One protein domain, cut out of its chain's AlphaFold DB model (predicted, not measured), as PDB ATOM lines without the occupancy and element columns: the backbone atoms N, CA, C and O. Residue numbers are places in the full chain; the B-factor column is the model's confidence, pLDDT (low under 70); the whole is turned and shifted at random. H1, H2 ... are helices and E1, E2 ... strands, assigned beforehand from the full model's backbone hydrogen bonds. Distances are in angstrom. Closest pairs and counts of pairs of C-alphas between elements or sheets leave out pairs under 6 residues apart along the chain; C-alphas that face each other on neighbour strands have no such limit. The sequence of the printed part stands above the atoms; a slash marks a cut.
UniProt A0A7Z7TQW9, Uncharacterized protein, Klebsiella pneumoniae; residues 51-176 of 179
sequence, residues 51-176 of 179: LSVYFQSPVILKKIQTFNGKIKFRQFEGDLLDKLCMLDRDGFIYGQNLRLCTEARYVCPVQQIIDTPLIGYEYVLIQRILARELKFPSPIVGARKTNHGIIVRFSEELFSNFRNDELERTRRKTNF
ATOM      1  N   LEU A  51      21.684  -9.866 106.485       94.38
ATOM      2  CA  LEU A  51      20.704 -10.262 107.487       94.38
ATOM      3  C   LEU A  51      20.629 -11.781 107.520       94.38
ATOM      4  O   LEU A  51      20.792 -12.440 106.495       94.38
ATOM      5  N   SER A  52      20.306 -12.315 108.688       92.88
ATOM      6  CA  SER A  52      20.094 -13.742 108.894       92.88
ATOM      7  C   SER A  52      18.692 -13.974 109.439       92.88
ATOM      8  O   SER A  52      18.119 -13.133 110.135       92.88
ATOM      9  N   VAL A  53      18.120 -15.123 109.104       91.38
ATOM     10  CA  VAL A  53      16.804 -15.547 109.576       91.38
ATOM     11  C   VAL A  53      17.000 -16.504 110.737       91.38
ATOM     12  O   VAL A  53      17.714 -17.496 110.603       91.38
ATOM     13  N   TYR A  54      16.349 -16.207 111.861       91.25
ATOM     14  CA  TYR A  54      16.272 -17.102 113.010       91.25
ATOM     15  C   TYR A  54      15.052 -18.027 112.895       91.25
ATOM     16  O   TYR A  54      13.909 -17.566 112.847       91.25
ATOM     17  N   PHE A  55      15.295 -19.333 112.867       88.19
ATOM     18  CA  PHE A  55      14.289 -20.388 112.843       88.19
ATOM     19  C   PHE A  55      14.076 -20.940 114.258       88.19
ATOM     20  O   PHE A  55      14.959 -21.571 114.830       88.19
ATOM     21  N   GLN A  56      12.876 -20.744 114.812       85.69
ATOM     22  CA  GLN A  56      12.511 -21.210 116.162       85.69
ATOM     23  C   GLN A  56      12.434 -22.743 116.297       85.69
ATOM     24  O   GLN A  56      12.356 -23.269 117.404       85.69
ATOM     25  N   SER A  57      12.422 -23.463 115.178       84.38
ATOM     26  CA  SER A  57      12.397 -24.921 115.117       84.38
ATOM     27  C   SER A  57      13.319 -25.418 114.000       84.38
ATOM     28  O   SER A  57      13.655 -24.641 113.099       84.38
ATOM     29  N   PRO A  58      13.748 -26.696 114.036       85.62
ATOM     30  CA  PRO A  58      14.523 -27.286 112.951       85.62
ATOM     31  C   PRO A  58      13.839 -27.070 111.601       85.62
ATOM     32  O   PRO A  58      12.650 -27.353 111.439       85.62
ATOM     33  N   VAL A  59      14.601 -26.560 110.636       85.88
ATOM     34  CA  VAL A  59      14.111 -26.246 109.294       85.88
ATOM     35  C   VAL A  59      14.604 -27.290 108.301       85.88
ATOM     36  O   VAL A  59      15.732 -27.768 108.388       85.88
ATOM     37  N   ILE A  60      13.755 -27.642 107.339       87.94
ATOM     38  CA  ILE A  60      14.145 -28.443 106.180       87.94
ATOM     39  C   ILE A  60      14.381 -27.476 105.028       87.94
ATOM     40  O   ILE A  60      13.526 -26.651 104.710       87.94
ATOM     41  N   LEU A  61      15.537 -27.577 104.392       89.38
ATOM     42  CA  LEU A  61      15.933 -26.731 103.281       89.38
ATOM     43  C   LEU A  61      15.995 -27.552 101.998       89.38
ATOM     44  O   LEU A  61      16.545 -28.654 101.981       89.38
ATOM     45  N   LYS A  62      15.465 -27.002 100.902       89.50
ATOM     46  CA  LYS A  62      15.629 -27.579  99.563       89.50
ATOM     47  C   LYS A  62      16.484 -26.678  98.696       89.50
ATOM     48  O   LYS A  62      16.222 -25.478  98.598       89.50
ATOM     49  N   LYS A  63      17.488 -27.276  98.054       90.81
ATOM     50  CA  LYS A  63      18.405 -26.548  97.181       90.81
ATOM     51  C   LYS A  63      17.653 -25.986  95.986       90.81
ATOM     52  O   LYS A  63      16.855 -26.685  95.359       90.81
ATOM     53  N   ILE A  64      17.893 -24.719  95.691       90.56
ATOM     54  CA  ILE A  64      17.278 -24.003  94.581       90.56
ATOM     55  C   ILE A  64      18.031 -24.341  93.297       90.56
ATOM     56  O   ILE A  64      19.252 -24.214  93.226       90.56
ATOM     57  N   GLN A  65      17.294 -24.721  92.255       90.75
ATOM     58  CA  GLN A  65      17.867 -24.886  90.927       90.75
ATOM     59  C   GLN A  65      18.166 -23.519  90.318       90.75
ATOM     60  O   GLN A  65      17.309 -22.627  90.288       90.75
ATOM     61  N   THR A  66      19.363 -23.383  89.761       87.12
ATOM     62  CA  THR A  66      19.756 -22.212  88.982       87.12
ATOM     63  C   THR A  66      20.015 -22.604  87.531       87.12
ATOM     64  O   THR A  66      20.425 -23.723  87.232       87.12
ATOM     65  N   PHE A  67      19.724 -21.691  86.611       85.31
ATOM     66  CA  PHE A  67      20.039 -21.819  85.193       85.31
ATOM     67  C   PHE A  67      20.697 -20.516  84.743       85.31
ATOM     68  O   PHE A  67      20.119 -19.442  84.916       85.31
ATOM     69  N   ASN A  68      21.927 -20.597  84.230       85.12
ATOM     70  CA  ASN A  68      22.752 -19.435  83.869       85.12
ATOM     71  C   ASN A  68      22.842 -18.384  84.995       85.12
ATOM     72  O   ASN A  68      22.664 -17.189  84.766       85.12
ATOM     73  N   GLY A  69      23.041 -18.839  86.238       81.00
ATOM     74  CA  GLY A  69      23.155 -17.968  87.415       81.00
ATOM     75  C   GLY A  69      21.843 -17.327  87.888       81.00
ATOM     76  O   GLY A  69      21.856 -16.564  88.850       81.00
ATOM     77  N   LYS A  70      20.704 -17.631  87.255       84.12
ATOM     78  CA  LYS A  70      19.378 -17.145  87.667       84.12
ATOM     79  C   LYS A  70      18.574 -18.253  88.330       84.12
ATOM     80  O   LYS A  70      18.677 -19.414  87.941       84.12
ATOM     81  N   ILE A  71      17.742 -17.893  89.305       86.75
ATOM     82  CA  ILE A  71      16.805 -18.829  89.937       86.75
ATOM     83  C   ILE A  71      15.825 -19.339  88.883       86.75
ATOM     84  O   ILE A  71      15.213 -18.555  88.153       86.75
ATOM     85  N   LYS A  72      15.677 -20.661  88.807       87.62
ATOM     86  CA  LYS A  72      14.752 -21.304  87.881       87.62
ATOM     87  C   LYS A  72      13.353 -21.362  88.494       87.62
ATOM     88  O   LYS A  72      13.167 -21.838  89.614       87.62
ATOM     89  N   PHE A  73      12.366 -20.942  87.714       84.81
ATOM     90  CA  PHE A  73      10.947 -21.083  88.028       84.81
ATOM     91  C   PHE A  73      10.291 -22.020  87.019       84.81
ATOM     92  O   PHE A  73      10.734 -22.121  85.875       84.81
ATOM     93  N   ARG A  74       9.231 -22.702  87.444       83.25
ATOM     94  CA  ARG A  74       8.341 -23.463  86.564       83.25
ATOM     95  C   ARG A  74       6.900 -23.061  86.801       83.25
ATOM     96  O   ARG A  74       6.563 -22.575  87.882       83.25
ATOM     97  N   GLN A  75       6.058 -23.313  85.810       82.25
ATOM     98  CA  GLN A  75       4.626 -23.181  85.993       82.25
ATOM     99  C   GLN A  75       4.138 -24.213  87.016       82.25
ATOM    100  O   GLN A  75       4.642 -25.334  87.100       82.25
ATOM    101  N   PHE A  76       3.214 -23.794  87.865       76.12
ATOM    102  CA  PHE A  76       2.581 -24.647  88.846       76.12
ATOM    103  C   PHE A  76       1.457 -25.432  88.169       76.12
ATOM    104  O   PHE A  76       0.511 -24.839  87.655       76.12
ATOM    105  N   GLU A  77       1.573 -26.757  88.207       72.38
ATOM    106  CA  GLU A  77       0.656 -27.711  87.563       72.38
ATOM    107  C   GLU A  77      -0.236 -28.462  88.573       72.38
ATOM    108  O   GLU A  77      -0.920 -29.411  88.209       72.38
ATOM    109  N   GLY A  78      -0.213 -28.075  89.854       72.69
ATOM    110  CA  GLY A  78      -1.014 -28.719  90.900       72.69
ATOM    111  C   GLY A  78      -2.484 -28.291  90.900       72.69
ATOM    112  O   GLY A  78      -2.866 -27.279  90.298       72.69
ATOM    113  N   ASP A  79      -3.301 -29.051  91.626       76.56
ATOM    114  CA  ASP A  79      -4.725 -28.770  91.793       76.56
ATOM    115  C   ASP A  79      -4.988 -27.591  92.760       76.56
ATOM    116  O   ASP A  79      -4.075 -26.937  93.274       76.56
ATOM    117  N   LEU A  80      -6.266 -27.275  93.000       75.62
ATOM    118  CA  LEU A  80      -6.669 -26.192  93.904       75.62
ATOM    119  C   LEU A  80      -6.150 -26.397  95.336       75.62
ATOM    120  O   LEU A  80      -5.776 -25.429  96.004       75.62
ATOM    121  N   LEU A  81      -6.125 -27.645  95.808       73.56
ATOM    122  CA  LEU A  81      -5.670 -27.984  97.150       73.56
ATOM    123  C   LEU A  81      -4.159 -27.775  97.262       73.56
ATOM    124  O   LEU A  81      -3.687 -27.208  98.250       73.56
ATOM    125  N   ASP A  82      -3.407 -28.161  96.232       71.94
ATOM    126  CA  ASP A  82      -1.975 -27.921  96.148       71.94
ATOM    127  C   ASP A  82      -1.676 -26.405  96.136       71.94
ATOM    128  O   ASP A  82      -0.750 -25.964  96.822       71.94
ATOM    129  N   LYS A  83      -2.483 -25.581  95.441       70.31
ATOM    130  CA  LYS A  83      -2.347 -24.106  95.473       70.31
ATOM    131  C   LYS A  83      -2.617 -23.527  96.855       70.31
ATOM    132  O   LYS A  83      -1.866 -22.668  97.312       70.31
ATOM    133  N   LEU A  84      -3.658 -24.003  97.540       71.00
ATOM    134  CA  LEU A  84      -3.980 -23.550  98.895       71.00
ATOM    135  C   LEU A  84      -2.824 -23.833  99.866       71.00
ATOM    136  O   LEU A  84      -2.530 -23.029 100.746       71.00
ATOM    137  N   CYS A  85      -2.114 -24.942  99.663       65.00
ATOM    138  CA  CYS A  85      -0.989 -25.343 100.504       65.00
ATOM    139  C   CYS A  85       0.290 -24.543 100.268       65.00
ATOM    140  O   CYS A  85       1.169 -24.555 101.127       65.00
ATOM    141  N   MET A  86       0.380 -23.804  99.160       65.12
ATOM    142  CA  MET A  86       1.423 -22.791  99.006       65.12
ATOM    143  C   MET A  86       1.224 -21.618  99.977       65.12
ATOM    144  O   MET A  86       2.176 -20.884 100.228       65.12
ATOM    145  N   LEU A  87       0.013 -21.450 100.536       65.25
ATOM    146  CA  LEU A  87      -0.356 -20.379 101.475       65.25
ATOM    147  C   LEU A  87       0.036 -18.981 100.976       65.25
ATOM    148  O   LEU A  87       0.246 -18.048 101.753       65.25
ATOM    149  N   ASP A  88       0.106 -18.842  99.658       67.50
ATOM    150  CA  ASP A  88       0.304 -17.587  98.969       67.50
ATOM    151  C   ASP A  88      -1.072 -17.049  98.587       67.50
ATOM    152  O   ASP A  88      -1.645 -17.424  97.563       67.50
ATOM    153  N   ARG A  89      -1.631 -16.199  99.453       67.19
ATOM    154  CA  ARG A  89      -2.937 -15.570  99.221       67.19
ATOM    155  C   ARG A  89      -2.958 -14.833  97.883       67.19
ATOM    156  O   ARG A  89      -3.929 -14.953  97.143       67.19
ATOM    157  N   ASP A  90      -1.899 -14.089  97.579       64.38
ATOM    158  CA  ASP A  90      -1.826 -13.281  96.366       64.38
ATOM    159  C   ASP A  90      -1.602 -14.179  95.142       64.38
ATOM    160  O   ASP A  90      -2.257 -13.998  94.116       64.38
ATOM    161  N   GLY A  91      -0.760 -15.209  95.266       64.12
ATOM    162  CA  GLY A  91      -0.593 -16.245  94.244       64.12
ATOM    163  C   GLY A  91      -1.899 -16.970  93.906       64.12
ATOM    164  O   GLY A  91      -2.209 -17.178  92.731       64.12
ATOM    165  N   PHE A  92      -2.707 -17.275  94.925       67.25
ATOM    166  CA  PHE A  92      -4.015 -17.911  94.780       67.25
ATOM    167  C   PHE A  92      -5.052 -16.987  94.127       67.25
ATOM    168  O   PHE A  92      -5.717 -17.392  93.177       67.25
ATOM    169  N   ILE A  93      -5.181 -15.744  94.606       66.12
ATOM    170  CA  ILE A  93      -6.201 -14.791  94.134       66.12
ATOM    171  C   ILE A  93      -5.879 -14.265  92.731       66.12
ATOM    172  O   ILE A  93      -6.775 -14.133  91.902       66.12
ATOM    173  N   TYR A  94      -4.610 -13.959  92.451       65.38
ATOM    174  CA  TYR A  94      -4.198 -13.286  91.215       65.38
ATOM    175  C   TYR A  94      -3.628 -14.239  90.154       65.38
ATOM    176  O   TYR A  94      -3.108 -13.783  89.137       65.38
ATOM    177  N   GLY A  95      -3.716 -15.557  90.368       61.28
ATOM    178  CA  GLY A  95      -3.358 -16.570  89.370       61.28
ATOM    179  C   GLY A  95      -1.863 -16.663  89.051       61.28
ATOM    180  O   GLY A  95      -1.495 -17.192  87.999       61.28
ATOM    181  N   GLN A  96      -0.987 -16.172  89.934       64.56
ATOM    182  CA  GLN A  96       0.460 -16.320  89.764       64.56
ATOM    183  C   GLN A  96       0.873 -17.761  90.079       64.56
ATOM    184  O   GLN A  96       1.175 -18.125  91.208       64.56
ATOM    185  N   ASN A  97       0.896 -18.587  89.035       70.94
ATOM    186  CA  ASN A  97       1.203 -20.013  89.105       70.94
ATOM    187  C   ASN A  97       2.690 -20.267  88.826       70.94
ATOM    188  O   ASN A  97       3.011 -21.074  87.959       70.94
ATOM    189  N   LEU A  98       3.608 -19.561  89.487       75.62
ATOM    190  CA  LEU A  98       5.039 -19.855  89.380       75.62
ATOM    191  C   LEU A  98       5.531 -20.502  90.666       75.62
ATOM    192  O   LEU A  98       5.253 -20.039  91.770       75.62
ATOM    193  N   ARG A  99       6.290 -21.581  90.517       76.75
ATOM    194  CA  ARG A  99       6.913 -22.296  91.620       76.75
ATOM    195  C   ARG A  99       8.415 -22.332  91.423       76.75
ATOM    196  O   ARG A  99       8.911 -22.597  90.328       76.75
ATOM    197  N   LEU A 100       9.126 -22.090  92.513       81.19
ATOM    198  CA  LEU A 100      10.573 -22.159  92.559       81.19
ATOM    199  C   LEU A 100      11.018 -23.610  92.319       81.19
ATOM    200  O   LEU A 100      10.514 -24.540  92.957       81.19
ATOM    201  N   CYS A 101      11.910 -23.818  91.351       84.69
ATOM    202  CA  CYS A 101      12.439 -25.144  91.063       84.69
ATOM    203  C   CYS A 101      13.457 -25.510  92.136       84.69
ATOM    204  O   CYS A 101      14.459 -24.819  92.309       84.69
ATOM    205  N   THR A 102      13.216 -26.614  92.831       85.44
ATOM    206  CA  THR A 102      14.137 -27.144  93.833       85.44
ATOM    207  C   THR A 102      14.663 -28.505  93.411       85.44
ATOM    208  O   THR A 102      13.999 -29.248  92.687       85.44
ATOM    209  N   GLU A 103      15.848 -28.861  93.880       85.69
ATOM    210  CA  GLU A 103      16.351 -30.228  93.785       85.69
ATOM    211  C   GLU A 103      15.533 -31.179  94.676       85.69
ATOM    212  O   GLU A 103      14.804 -30.758  95.579       85.69
ATOM    213  N   ALA A 104      15.628 -32.482  94.397       78.00
ATOM    214  CA  ALA A 104      14.932 -33.509  95.174       78.00
ATOM    215  C   ALA A 104      15.540 -33.694  96.574       78.00
ATOM    216  O   ALA A 104      14.837 -34.059  97.516       78.00
ATOM    217  N   ARG A 105      16.844 -33.432  96.709       79.62
ATOM    218  CA  ARG A 105      17.572 -33.568  97.970       79.62
ATOM    219  C   ARG A 105      17.216 -32.419  98.909       79.62
ATOM    220  O   ARG A 105      17.140 -31.261  98.500       79.62
ATOM    221  N   TYR A 106      17.012 -32.764 100.173       85.94
ATOM    222  CA  TYR A 106      16.804 -31.819 101.259       85.94
ATOM    223  C   TYR A 106      17.963 -31.898 102.249       85.94
ATOM    224  O   TYR A 106      18.622 -32.932 102.366       85.94
ATOM    225  N   VAL A 107      18.193 -30.803 102.965       88.38
ATOM    226  CA  VAL A 107      19.155 -30.726 104.065       88.38
ATOM    227  C   VAL A 107      18.455 -30.196 105.311       88.38
ATOM    228  O   VAL A 107      17.549 -29.371 105.218       88.38
ATOM    229  N   CYS A 108      18.870 -30.681 106.477       89.00
ATOM    230  CA  CYS A 108      18.360 -30.240 107.772       89.00
ATOM    231  C   CYS A 108      19.525 -29.603 108.537       89.00
ATOM    232  O   CYS A 108      20.261 -30.331 109.209       89.00
ATOM    233  N   PRO A 109      19.779 -28.291 108.374       87.62
ATOM    234  CA  PRO A 109      20.860 -27.628 109.087       87.62
ATOM    235  C   PRO A 109      20.638 -27.716 110.600       87.62
ATOM    236  O   PRO A 109      19.517 -27.586 111.093       87.62
ATOM    237  N   VAL A 110      21.733 -27.914 111.335       87.12
ATOM    238  CA  VAL A 110      21.733 -27.824 112.804       87.12
ATOM    239  C   VAL A 110      21.658 -26.356 113.234       87.12
ATOM    240  O   VAL A 110      21.115 -26.031 114.288       87.12
ATOM    241  N   GLN A 111      22.182 -25.454 112.399       87.06
ATOM    242  CA  GLN A 111      22.130 -24.017 112.610       87.06
ATOM    243  C   GLN A 111      20.695 -23.507 112.456       87.06
ATOM    244  O   GLN A 111      20.041 -23.728 111.439       87.06
ATOM    245  N   GLN A 112      20.236 -22.765 113.461       87.94
ATOM    246  CA  GLN A 112      18.931 -22.100 113.458       87.94
ATOM    247  C   GLN A 112      18.992 -20.669 112.925       87.94
ATOM    248  O   GLN A 112      17.955 -20.066 112.688       87.94
ATOM    249  N   ILE A 113      20.189 -20.113 112.746       90.94
ATOM    250  CA  ILE A 113      20.395 -18.783 112.179       90.94
ATOM    251  C   ILE A 113      21.124 -18.968 110.863       90.94
ATOM    252  O   ILE A 113      22.219 -19.529 110.837       90.94
ATOM    253  N   ILE A 114      20.478 -18.558 109.775       92.19
ATOM    254  CA  ILE A 114      20.983 -18.774 108.420       92.19
ATOM    255  C   ILE A 114      20.857 -17.475 107.642       92.19
ATOM    256  O   ILE A 114      19.798 -16.844 107.643       92.19
ATOM    257  N   ASP A 115      21.939 -17.078 106.983       93.00
ATOM    258  CA  ASP A 115      21.990 -15.843 106.213       93.00
ATOM    259  C   ASP A 115      20.960 -15.844 105.096       93.00
ATOM    260  O   ASP A 115      20.691 -16.865 104.459       93.00
ATOM    261  N   THR A 116      20.389 -14.678 104.828       92.88
ATOM    262  CA  THR A 116      19.500 -14.480 103.700       92.88
ATOM    263  C   THR A 116      20.104 -13.486 102.711       92.88
ATOM    264  O   THR A 116      20.527 -12.395 103.094       92.88
ATOM    265  N   PRO A 117      20.163 -13.834 101.414       91.38
ATOM    266  CA  PRO A 117      20.729 -12.954 100.399       91.38
ATOM    267  C   PRO A 117      19.784 -11.811  99.992       91.38
ATOM    268  O   PRO A 117      20.167 -10.989  99.165       91.38
ATOM    269  N   LEU A 118      18.556 -11.761 100.524       90.94
ATOM    270  CA  LEU A 118      17.542 -10.753 100.200       90.94
ATOM    271  C   LEU A 118      17.251 -10.622  98.687       90.94
ATOM    272  O   LEU A 118      17.145  -9.522  98.141       90.94
ATOM    273  N   ILE A 119      17.086 -11.750  97.992       86.94
ATOM    274  CA  ILE A 119      16.842 -11.785  96.534       86.94
ATOM    275  C   ILE A 119      15.402 -12.166  96.166       86.94
ATOM    276  O   ILE A 119      14.994 -11.968  95.021       86.94
ATOM    277  N   GLY A 120      14.632 -12.681  97.122       82.12
ATOM    278  CA  GLY A 120      13.256 -13.138  96.961       82.12
ATOM    279  C   GLY A 120      12.233 -12.291  97.718       82.12
ATOM    280  O   GLY A 120      12.301 -11.056  97.747       82.12
ATOM    281  N   TYR A 121      11.249 -12.976  98.304       80.56
ATOM    282  CA  TYR A 121      10.141 -12.365  99.044       80.56
ATOM    283  C   TYR A 121      10.608 -11.721 100.354       80.56
ATOM    284  O   TYR A 121      10.078 -10.691 100.769       80.56
ATOM    285  N   GLU A 122      11.661 -12.257 100.967       85.62
ATOM    286  CA  GLU A 122      12.285 -11.694 102.159       85.62
ATOM    287  C   GLU A 122      12.722 -10.228 101.967       85.62
ATOM    288  O   GLU A 122      12.580  -9.419 102.878       85.62
ATOM    289  N   TYR A 123      13.143  -9.838 100.758       88.88
ATOM    290  CA  TYR A 123      13.507  -8.458 100.442       88.88
ATOM    291  C   TYR A 123      12.296  -7.532 100.580       88.88
ATOM    292  O   TYR A 123      12.379  -6.464 101.180       88.88
ATOM    293  N   VAL A 124      11.140  -7.976 100.076       84.94
ATOM    294  CA  VAL A 124       9.871  -7.244 100.182       84.94
ATOM    295  C   VAL A 124       9.426  -7.149 101.641       84.94
ATOM    296  O   VAL A 124       8.906  -6.114 102.055       84.94
ATOM    297  N   LEU A 125       9.653  -8.196 102.443       87.12
ATOM    298  CA  LEU A 125       9.379  -8.159 103.882       87.12
ATOM    299  C   LEU A 125      10.219  -7.085 104.581       87.12
ATOM    300  O   LEU A 125       9.652  -6.260 105.298       87.12
ATOM    301  N   ILE A 126      11.527  -7.030 104.317       92.00
ATOM    302  CA  ILE A 126      12.403  -5.998 104.889       92.00
ATOM    303  C   ILE A 126      12.001  -4.598 104.407       92.00
ATOM    304  O   ILE A 126      11.930  -3.676 105.218       92.00
ATOM    305  N   GLN A 127      11.639  -4.423 103.131       91.12
ATOM    306  CA  GLN A 127      11.123  -3.139 102.636       91.12
ATOM    307  C   GLN A 127       9.835  -2.704 103.349       91.12
ATOM    308  O   GLN A 127       9.674  -1.527 103.667       91.12
ATOM    309  N   ARG A 128       8.910  -3.634 103.616       89.50
ATOM    310  CA  ARG A 128       7.674  -3.344 104.360       89.50
ATOM    311  C   ARG A 128       7.962  -2.968 105.812       89.50
ATOM    312  O   ARG A 128       7.317  -2.057 106.326       89.50
ATOM    313  N   ILE A 129       8.913  -3.643 106.461       92.56
ATOM    314  CA  ILE A 129       9.360  -3.290 107.815       92.56
ATOM    315  C   ILE A 129       9.956  -1.880 107.805       92.56
ATOM    316  O   ILE A 129       9.504  -1.028 108.564       92.56
ATOM    317  N   LEU A 130      10.875  -1.593 106.879       94.31
ATOM    318  CA  LEU A 130      11.477  -0.270 106.735       94.31
ATOM    319  C   LEU A 130      10.429   0.827 106.485       94.31
ATOM    320  O   LEU A 130      10.496   1.888 107.097       94.31
ATOM    321  N   ALA A 131       9.445   0.578 105.619       92.88
ATOM    322  CA  ALA A 131       8.375   1.538 105.359       92.88
ATOM    323  C   ALA A 131       7.579   1.863 106.632       92.88
ATOM    324  O   ALA A 131       7.271   3.026 106.875       92.88
ATOM    325  N   ARG A 132       7.300   0.865 107.483       93.00
ATOM    326  CA  ARG A 132       6.619   1.075 108.772       93.00
ATOM    327  C   ARG A 132       7.466   1.892 109.743       93.00
ATOM    328  O   ARG A 132       6.948   2.848 110.311       93.00
ATOM    329  N   GLU A 133       8.749   1.559 109.880       92.31
ATOM    330  CA  GLU A 133       9.702   2.308 110.715       92.31
ATOM    331  C   GLU A 133       9.774   3.788 110.305       92.31
ATOM    332  O   GLU A 133       9.789   4.681 111.150       92.31
ATOM    333  N   LEU A 134       9.750   4.060 108.996       93.25
ATOM    334  CA  LEU A 134       9.813   5.413 108.436       93.25
ATOM    335  C   LEU A 134       8.450   6.107 108.306       93.25
ATOM    336  O   LEU A 134       8.398   7.250 107.857       93.25
ATOM    337  N   LYS A 135       7.349   5.443 108.682       94.00
ATOM    338  CA  LYS A 135       5.968   5.927 108.487       94.00
ATOM    339  C   LYS A 135       5.649   6.269 107.022       94.00
ATOM    340  O   LYS A 135       4.889   7.190 106.734       94.00
ATOM    341  N   PHE A 136       6.228   5.516 106.095       90.31
ATOM    342  CA  PHE A 136       5.953   5.598 104.666       90.31
ATOM    343  C   PHE A 136       4.814   4.654 104.267       90.31
ATOM    344  O   PHE A 136       4.572   3.646 104.943       90.31
ATOM    345  N   PRO A 137       4.120   4.935 103.148       86.31
ATOM    346  CA  PRO A 137       3.235   3.947 102.557       86.31
ATOM    347  C   PRO A 137       4.023   2.666 102.265       86.31
ATOM    348  O   PRO A 137       5.182   2.706 101.844       86.31
ATOM    349  N   SER A 138       3.392   1.514 102.495       79.62
ATOM    350  CA  SER A 138       4.005   0.236 102.133       79.62
ATOM    351  C   SER A 138       4.327   0.227 100.635       79.62
ATOM    352  O   SER A 138       3.522   0.733  99.848       79.62
ATOM    353  N   PRO A 139       5.476  -0.335 100.228       75.38
ATOM    354  CA  PRO A 139       5.878  -0.343  98.828       75.38
ATOM    355  C   PRO A 139       4.775  -0.961  97.966       75.38
ATOM    356  O   PRO A 139       4.240  -2.024  98.303       75.38
ATOM    357  N   ILE A 140       4.448  -0.301  96.850       66.69
ATOM    358  CA  ILE A 140       3.568  -0.867  95.826       66.69
ATOM    359  C   ILE A 140       4.279  -2.112  95.308       66.69
ATOM    360  O   ILE A 140       5.328  -2.032  94.670       66.69
ATOM    361  N   VAL A 141       3.756  -3.280  95.664       58.62
ATOM    362  CA  VAL A 141       4.428  -4.549  95.390       58.62
ATOM    363  C   VAL A 141       4.395  -4.788  93.878       58.62
ATOM    364  O   VAL A 141       3.341  -5.081  93.319       58.62
ATOM    365  N   GLY A 142       5.538  -4.610  93.209       60.16
ATOM    366  CA  GLY A 142       5.764  -4.987  91.807       60.16
ATOM    367  C   GLY A 142       6.030  -6.491  91.650       60.16
ATOM    368  O   GLY A 142       5.508  -7.292  92.412       60.16
ATOM    369  N   ALA A 143       6.878  -6.892  90.696       49.88
ATOM    370  CA  ALA A 143       7.161  -8.276  90.260       49.88
ATOM    371  C   ALA A 143       7.568  -9.329  91.332       49.88
ATOM    372  O   ALA A 143       7.816 -10.476  90.982       49.88
ATOM    373  N   ARG A 144       7.629  -8.980  92.625       55.47
ATOM    374  CA  ARG A 144       7.942  -9.874  93.759       55.47
ATOM    375  C   ARG A 144       6.727 -10.122  94.673       55.47
ATOM    376  O   ARG A 144       6.871 -10.183  95.891       55.47
ATOM    377  N   LYS A 145       5.518 -10.193  94.098       56.34
ATOM    378  CA  LYS A 145       4.274 -10.503  94.837       56.34
ATOM    379  C   LYS A 145       4.222 -11.948  95.322       56.34
ATOM    380  O   LYS A 145       3.645 -12.209  96.367       56.34
ATOM    381  N   THR A 146       4.809 -12.859  94.557       59.28
ATOM    382  CA  THR A 146       4.640 -14.290  94.766       59.28
ATOM    383  C   THR A 146       5.524 -14.765  95.918       59.28
ATOM    384  O   THR A 146       6.744 -14.568  95.916       59.28
ATOM    385  N   ASN A 147       4.907 -15.382  96.920       64.25
ATOM    386  CA  ASN A 147       5.618 -15.953  98.054       64.25
ATOM    387  C   ASN A 147       6.170 -17.327  97.659       64.25
ATOM    388  O   ASN A 147       5.463 -18.332  97.656       64.25
ATOM    389  N   HIS A 148       7.456 -17.372  97.323       66.44
ATOM    390  CA  HIS A 148       8.155 -18.607  96.959       66.44
ATOM    391  C   HIS A 148       8.910 -19.257  98.133       66.44
ATOM    392  O   HIS A 148       9.786 -20.103  97.917       66.44
ATOM    393  N   GLY A 149       8.581 -18.856  99.363       74.81
ATOM    394  CA  GLY A 149       9.352 -19.168 100.562       74.81
ATOM    395  C   GLY A 149      10.447 -18.137 100.842       74.81
ATOM    396  O   GLY A 149      10.688 -17.210 100.066       74.81
ATOM    397  N   ILE A 150      11.092 -18.300 101.992       85.06
ATOM    398  CA  ILE A 150      12.265 -17.541 102.422       85.06
ATOM    399  C   ILE A 150      13.491 -18.190 101.789       85.06
ATOM    400  O   ILE A 150      13.752 -19.378 102.003       85.06
ATOM    401  N   ILE A 151      14.254 -17.398 101.037       90.62
ATOM    402  CA  ILE A 151      15.530 -17.839 100.484       90.62
ATOM    403  C   ILE A 151      16.631 -17.595 101.512       90.62
ATOM    404  O   ILE A 151      16.759 -16.503 102.071       90.62
ATOM    405  N   VAL A 152      17.447 -18.616 101.738       92.25
ATOM    406  CA  VAL A 152      18.609 -18.576 102.623       92.25
ATOM    407  C   VAL A 152      19.856 -19.065 101.893       92.25
ATOM    408  O   VAL A 152      19.771 -19.834 100.931       92.25
ATOM    409  N   ARG A 153      21.020 -18.603 102.343       92.31
ATOM    410  CA  ARG A 153      22.333 -19.043 101.882       92.31
ATOM    411  C   ARG A 153      22.913 -20.003 102.910       92.31
ATOM    412  O   ARG A 153      23.109 -19.636 104.063       92.31
ATOM    413  N   PHE A 154      23.199 -21.225 102.484       90.25
ATOM    414  CA  PHE A 154      23.803 -22.249 103.327       90.25
ATOM    415  C   PHE A 154      24.915 -22.944 102.544       90.25
ATOM    416  O   PHE A 154      24.680 -23.403 101.433       90.25
ATOM    417  N   SER A 155      26.126 -23.018 103.107       87.12
ATOM    418  CA  SER A 155      27.303 -23.590 102.423       87.12
ATOM    419  C   SER A 155      27.534 -23.008 101.014       87.12
ATOM    420  O   SER A 155      27.720 -23.753 100.060       87.12
ATOM    421  N   GLU A 156      27.455 -21.678 100.877       85.94
ATOM    422  CA  GLU A 156      27.553 -20.926  99.606       85.94
ATOM    423  C   GLU A 156      26.464 -21.194  98.552       85.94
ATOM    424  O   GLU A 156      26.437 -20.553  97.500       85.94
ATOM    425  N   GLU A 157      25.494 -22.055  98.850       90.06
ATOM    426  CA  GLU A 157      24.402 -22.397  97.947       90.06
ATOM    427  C   GLU A 157      23.070 -21.792  98.409       90.06
ATOM    428  O   GLU A 157      22.876 -21.434  99.574       90.06
ATOM    429  N   LEU A 158      22.138 -21.648  97.466       91.25
ATOM    430  CA  LEU A 158      20.819 -21.082  97.725       91.25
ATOM    431  C   LEU A 158      19.813 -22.183  98.045       91.25
ATOM    432  O   LEU A 158      19.649 -23.138  97.283       91.25
ATOM    433  N   PHE A 159      19.082 -21.995  99.134       90.62
ATOM    434  CA  PHE A 159      18.024 -22.889  99.571       90.62
ATOM    435  C   PHE A 159      16.738 -22.109  99.819       90.62
ATOM    436  O   PHE A 159      16.775 -20.952 100.227       90.62
ATOM    437  N   SER A 160      15.597 -22.754  99.595       88.69
ATOM    438  CA  SER A 160      14.304 -22.260 100.073       88.69
ATOM    439  C   SER A 160      13.873 -23.090 101.276       88.69
ATOM    440  O   SER A 160      14.093 -24.311 101.307       88.69
ATOM    441  N   ASN A 161      13.287 -22.434 102.277       80.12
ATOM    442  CA  ASN A 161      12.717 -23.138 103.413       80.12
ATOM    443  C   ASN A 161      11.505 -23.969 102.971       80.12
ATOM    444  O   ASN A 161      10.603 -23.505 102.277       80.12
ATOM    445  N   PHE A 162      11.489 -25.228 103.390       67.31
ATOM    446  CA  PHE A 162      10.453 -26.184 103.041       67.31
ATOM    447  C   PHE A 162       9.588 -26.469 104.268       67.31
ATOM    448  O   PHE A 162      10.100 -26.726 105.358       67.31
ATOM    449  N   ARG A 163       8.262 -26.405 104.110       59.81
ATOM    450  CA  ARG A 163       7.323 -26.673 105.208       59.81
ATOM    451  C   ARG A 163       7.111 -28.177 105.396       59.81
ATOM    452  O   ARG A 163       7.008 -28.917 104.419       59.81
ATOM    453  N   ASN A 164       6.967 -28.608 106.651       48.81
ATOM    454  CA  ASN A 164       6.728 -30.012 107.015       48.81
ATOM    455  C   ASN A 164       5.475 -30.613 106.350       48.81
ATOM    456  O   ASN A 164       5.511 -31.769 105.936       48.81
ATOM    457  N   ASP A 165       4.406 -29.837 106.154       48.88
ATOM    458  CA  ASP A 165       3.168 -30.336 105.526       48.88
ATOM    459  C   ASP A 165       3.389 -30.821 104.081       48.88
ATOM    460  O   ASP A 165       2.725 -31.736 103.589       48.88
ATOM    461  N   GLU A 166       4.359 -30.226 103.384       51.25
ATOM    462  CA  GLU A 166       4.709 -30.594 102.017       51.25
ATOM    463  C   GLU A 166       5.655 -31.812 101.971       51.25
ATOM    464  O   GLU A 166       5.651 -32.583 101.003       51.25
ATOM    465  N   LEU A 167       6.409 -32.050 103.053       48.66
ATOM    466  CA  LEU A 167       7.207 -33.262 103.256       48.66
ATOM    467  C   LEU A 167       6.295 -34.474 103.459       48.66
ATOM    468  O   LEU A 167       6.481 -35.490 102.795       48.66
ATOM    469  N   GLU A 168       5.274 -34.343 104.306       44.97
ATOM    470  CA  GLU A 168       4.305 -35.410 104.574       44.97
ATOM    471  C   GLU A 168       3.499 -35.786 103.323       44.97
ATOM    472  O   GLU A 168       3.263 -36.966 103.062       44.97
ATOM    473  N   ARG A 169       3.159 -34.821 102.458       52.44
ATOM    474  CA  ARG A 169       2.572 -35.133 101.142       52.44
ATOM    475  C   ARG A 169       3.544 -35.808 100.188       52.44
ATOM    476  O   ARG A 169       3.136 -36.730  99.487       52.44
ATOM    477  N   THR A 170       4.801 -35.361 100.140       51.56
ATOM    478  CA  THR A 170       5.820 -36.011  99.300       51.56
ATOM    479  C   THR A 170       6.000 -37.459  99.745       51.56
ATOM    480  O   THR A 170       5.911 -38.342  98.904       51.56
ATOM    481  N   ARG A 171       6.117 -37.704 101.060       47.31
ATOM    482  CA  ARG A 171       6.179 -39.045 101.664       47.31
ATOM    483  C   ARG A 171       4.973 -39.900 101.297       47.31
ATOM    484  O   ARG A 171       5.152 -41.030 100.860       47.31
ATOM    485  N   ARG A 172       3.754 -39.356 101.402       42.97
ATOM    486  CA  ARG A 172       2.537 -40.062 100.971       42.97
ATOM    487  C   ARG A 172       2.580 -40.402  99.481       42.97
ATOM    488  O   ARG A 172       2.273 -41.531  99.140       42.97
ATOM    489  N   LYS A 173       3.011 -39.486  98.605       45.81
ATOM    490  CA  LYS A 173       3.125 -39.742  97.155       45.81
ATOM    491  C   LYS A 173       4.228 -40.760  96.808       45.81
ATOM    492  O   LYS A 173       4.018 -41.561  95.907       45.81
ATOM    493  N   THR A 174       5.363 -40.783  97.515       39.06
ATOM    494  CA  THR A 174       6.438 -41.776  97.298       39.06
ATOM    495  C   THR A 174       6.136 -43.153  97.893       39.06
ATOM    496  O   THR A 174       6.598 -44.149  97.351       39.06
ATOM    497  N   ASN A 175       5.329 -43.240  98.953       35.44
ATOM    498  CA  ASN A 175       4.981 -44.517  99.591       35.44
ATOM    499  C   ASN A 175       3.873 -45.299  98.853       35.44
ATOM    500  O   ASN A 175       3.541 -46.403  99.270       35.44
ATOM    501  N   PHE A 176       3.321 -44.765  97.757       34.03
ATOM    502  CA  PHE A 176       2.397 -45.482  96.862       34.03
ATOM    503  C   PHE A 176       3.107 -46.194  95.689       34.03
ATOM    504  O   PHE A 176       2.440 -46.667  94.773       34.03
TER     505      PHE A 176
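This is residues 51 to 176 of the 179 residues of an uncharacterized protein of Klebsiella pneumoniae (UniProt A0A7Z7TQW9). Short strands make the body, a strongly twisted four-strand sheet with the strand pair E1 and E6 beside its E7 edge, and helices H3 and H4 lie at opposite ends of the long axis. The strand pair E3 and E4 joins on where E4 runs on into E5, and the short helices H1 and H2 lie beyond it; residues 170 to 176, at the end of H4 and after it, stick out. The printed part has 126 residues, in the order E1 E2 E3 H1 H2 E4 E5 E6 H3 E7 E8 H4; the sheet runs E5 E2 E8 E7, antiparallel, and the class is mixed, helices and strands. It is compact, with a radius of gyration of the C-alphas of 15.4 A, and spans 53 by 35 by 33 A, only just elongated.

E1, residues 51 to 54, is the antiparallel neighbour of E6, residues 113 to 116; N 53 and O 114 are 2.8 A apart, within hydrogen-bond range. E2, residues 60 to 64, is an inner strand between E5, residues 102 to 107, with N 103 and O 63 at 2.8 A, and E8, residues 157 to 162, with N 64 and O 158 at 2.8 A. E3, residues 73 to 75, pairs antiparallel with E4, residues 98 to 100, with N 99 and O 74 at 2.8 A. H1, residues 80 to 85, and H2, residues 89 to 93, are close but not clearly touching; their closest C-alphas, of Lys 83 and Phe 92, are 6.5 A apart. E4 runs on into E5 at 39 degrees. E7, residues 151 to 154, forms a hairpin with E8, with N 152 and O 159 at 2.9 A; its closest C-alpha to E6 is that of Val 152, 4.3 A from that of Thr 116. H3, residues 121 to 133, is only just not on the sheet, with 4 pairs of C-alphas within 10 A. H4, residues 164 to 174, is not on the sheet and is apart from H3. In H1, H2, H3 and H4 every O i to N i+4 pair is within hydrogen-bond range.

E1 begins at C-alpha 51 (20.704, -10.262, 107.487). H3 is 18.8 A long, from C-alpha 121 (10.141, -12.365, 99.044). E8 and H4 are each 15.3 A long, E2 12.8 A and E5 11.9 A. H4 ends at C-alpha 174 (6.438, -41.776, 97.298).

The C-alphas of Lys 135 and Phe 176, the two farthest apart, are 52.8 A apart. The printed part has no cut. The link from H3 to E7, residues 134 to 150, is long. The mean pLDDT of the printed part is 77.5; residues 85 to 96, 140 to 148 and 162 to 176 are under 70.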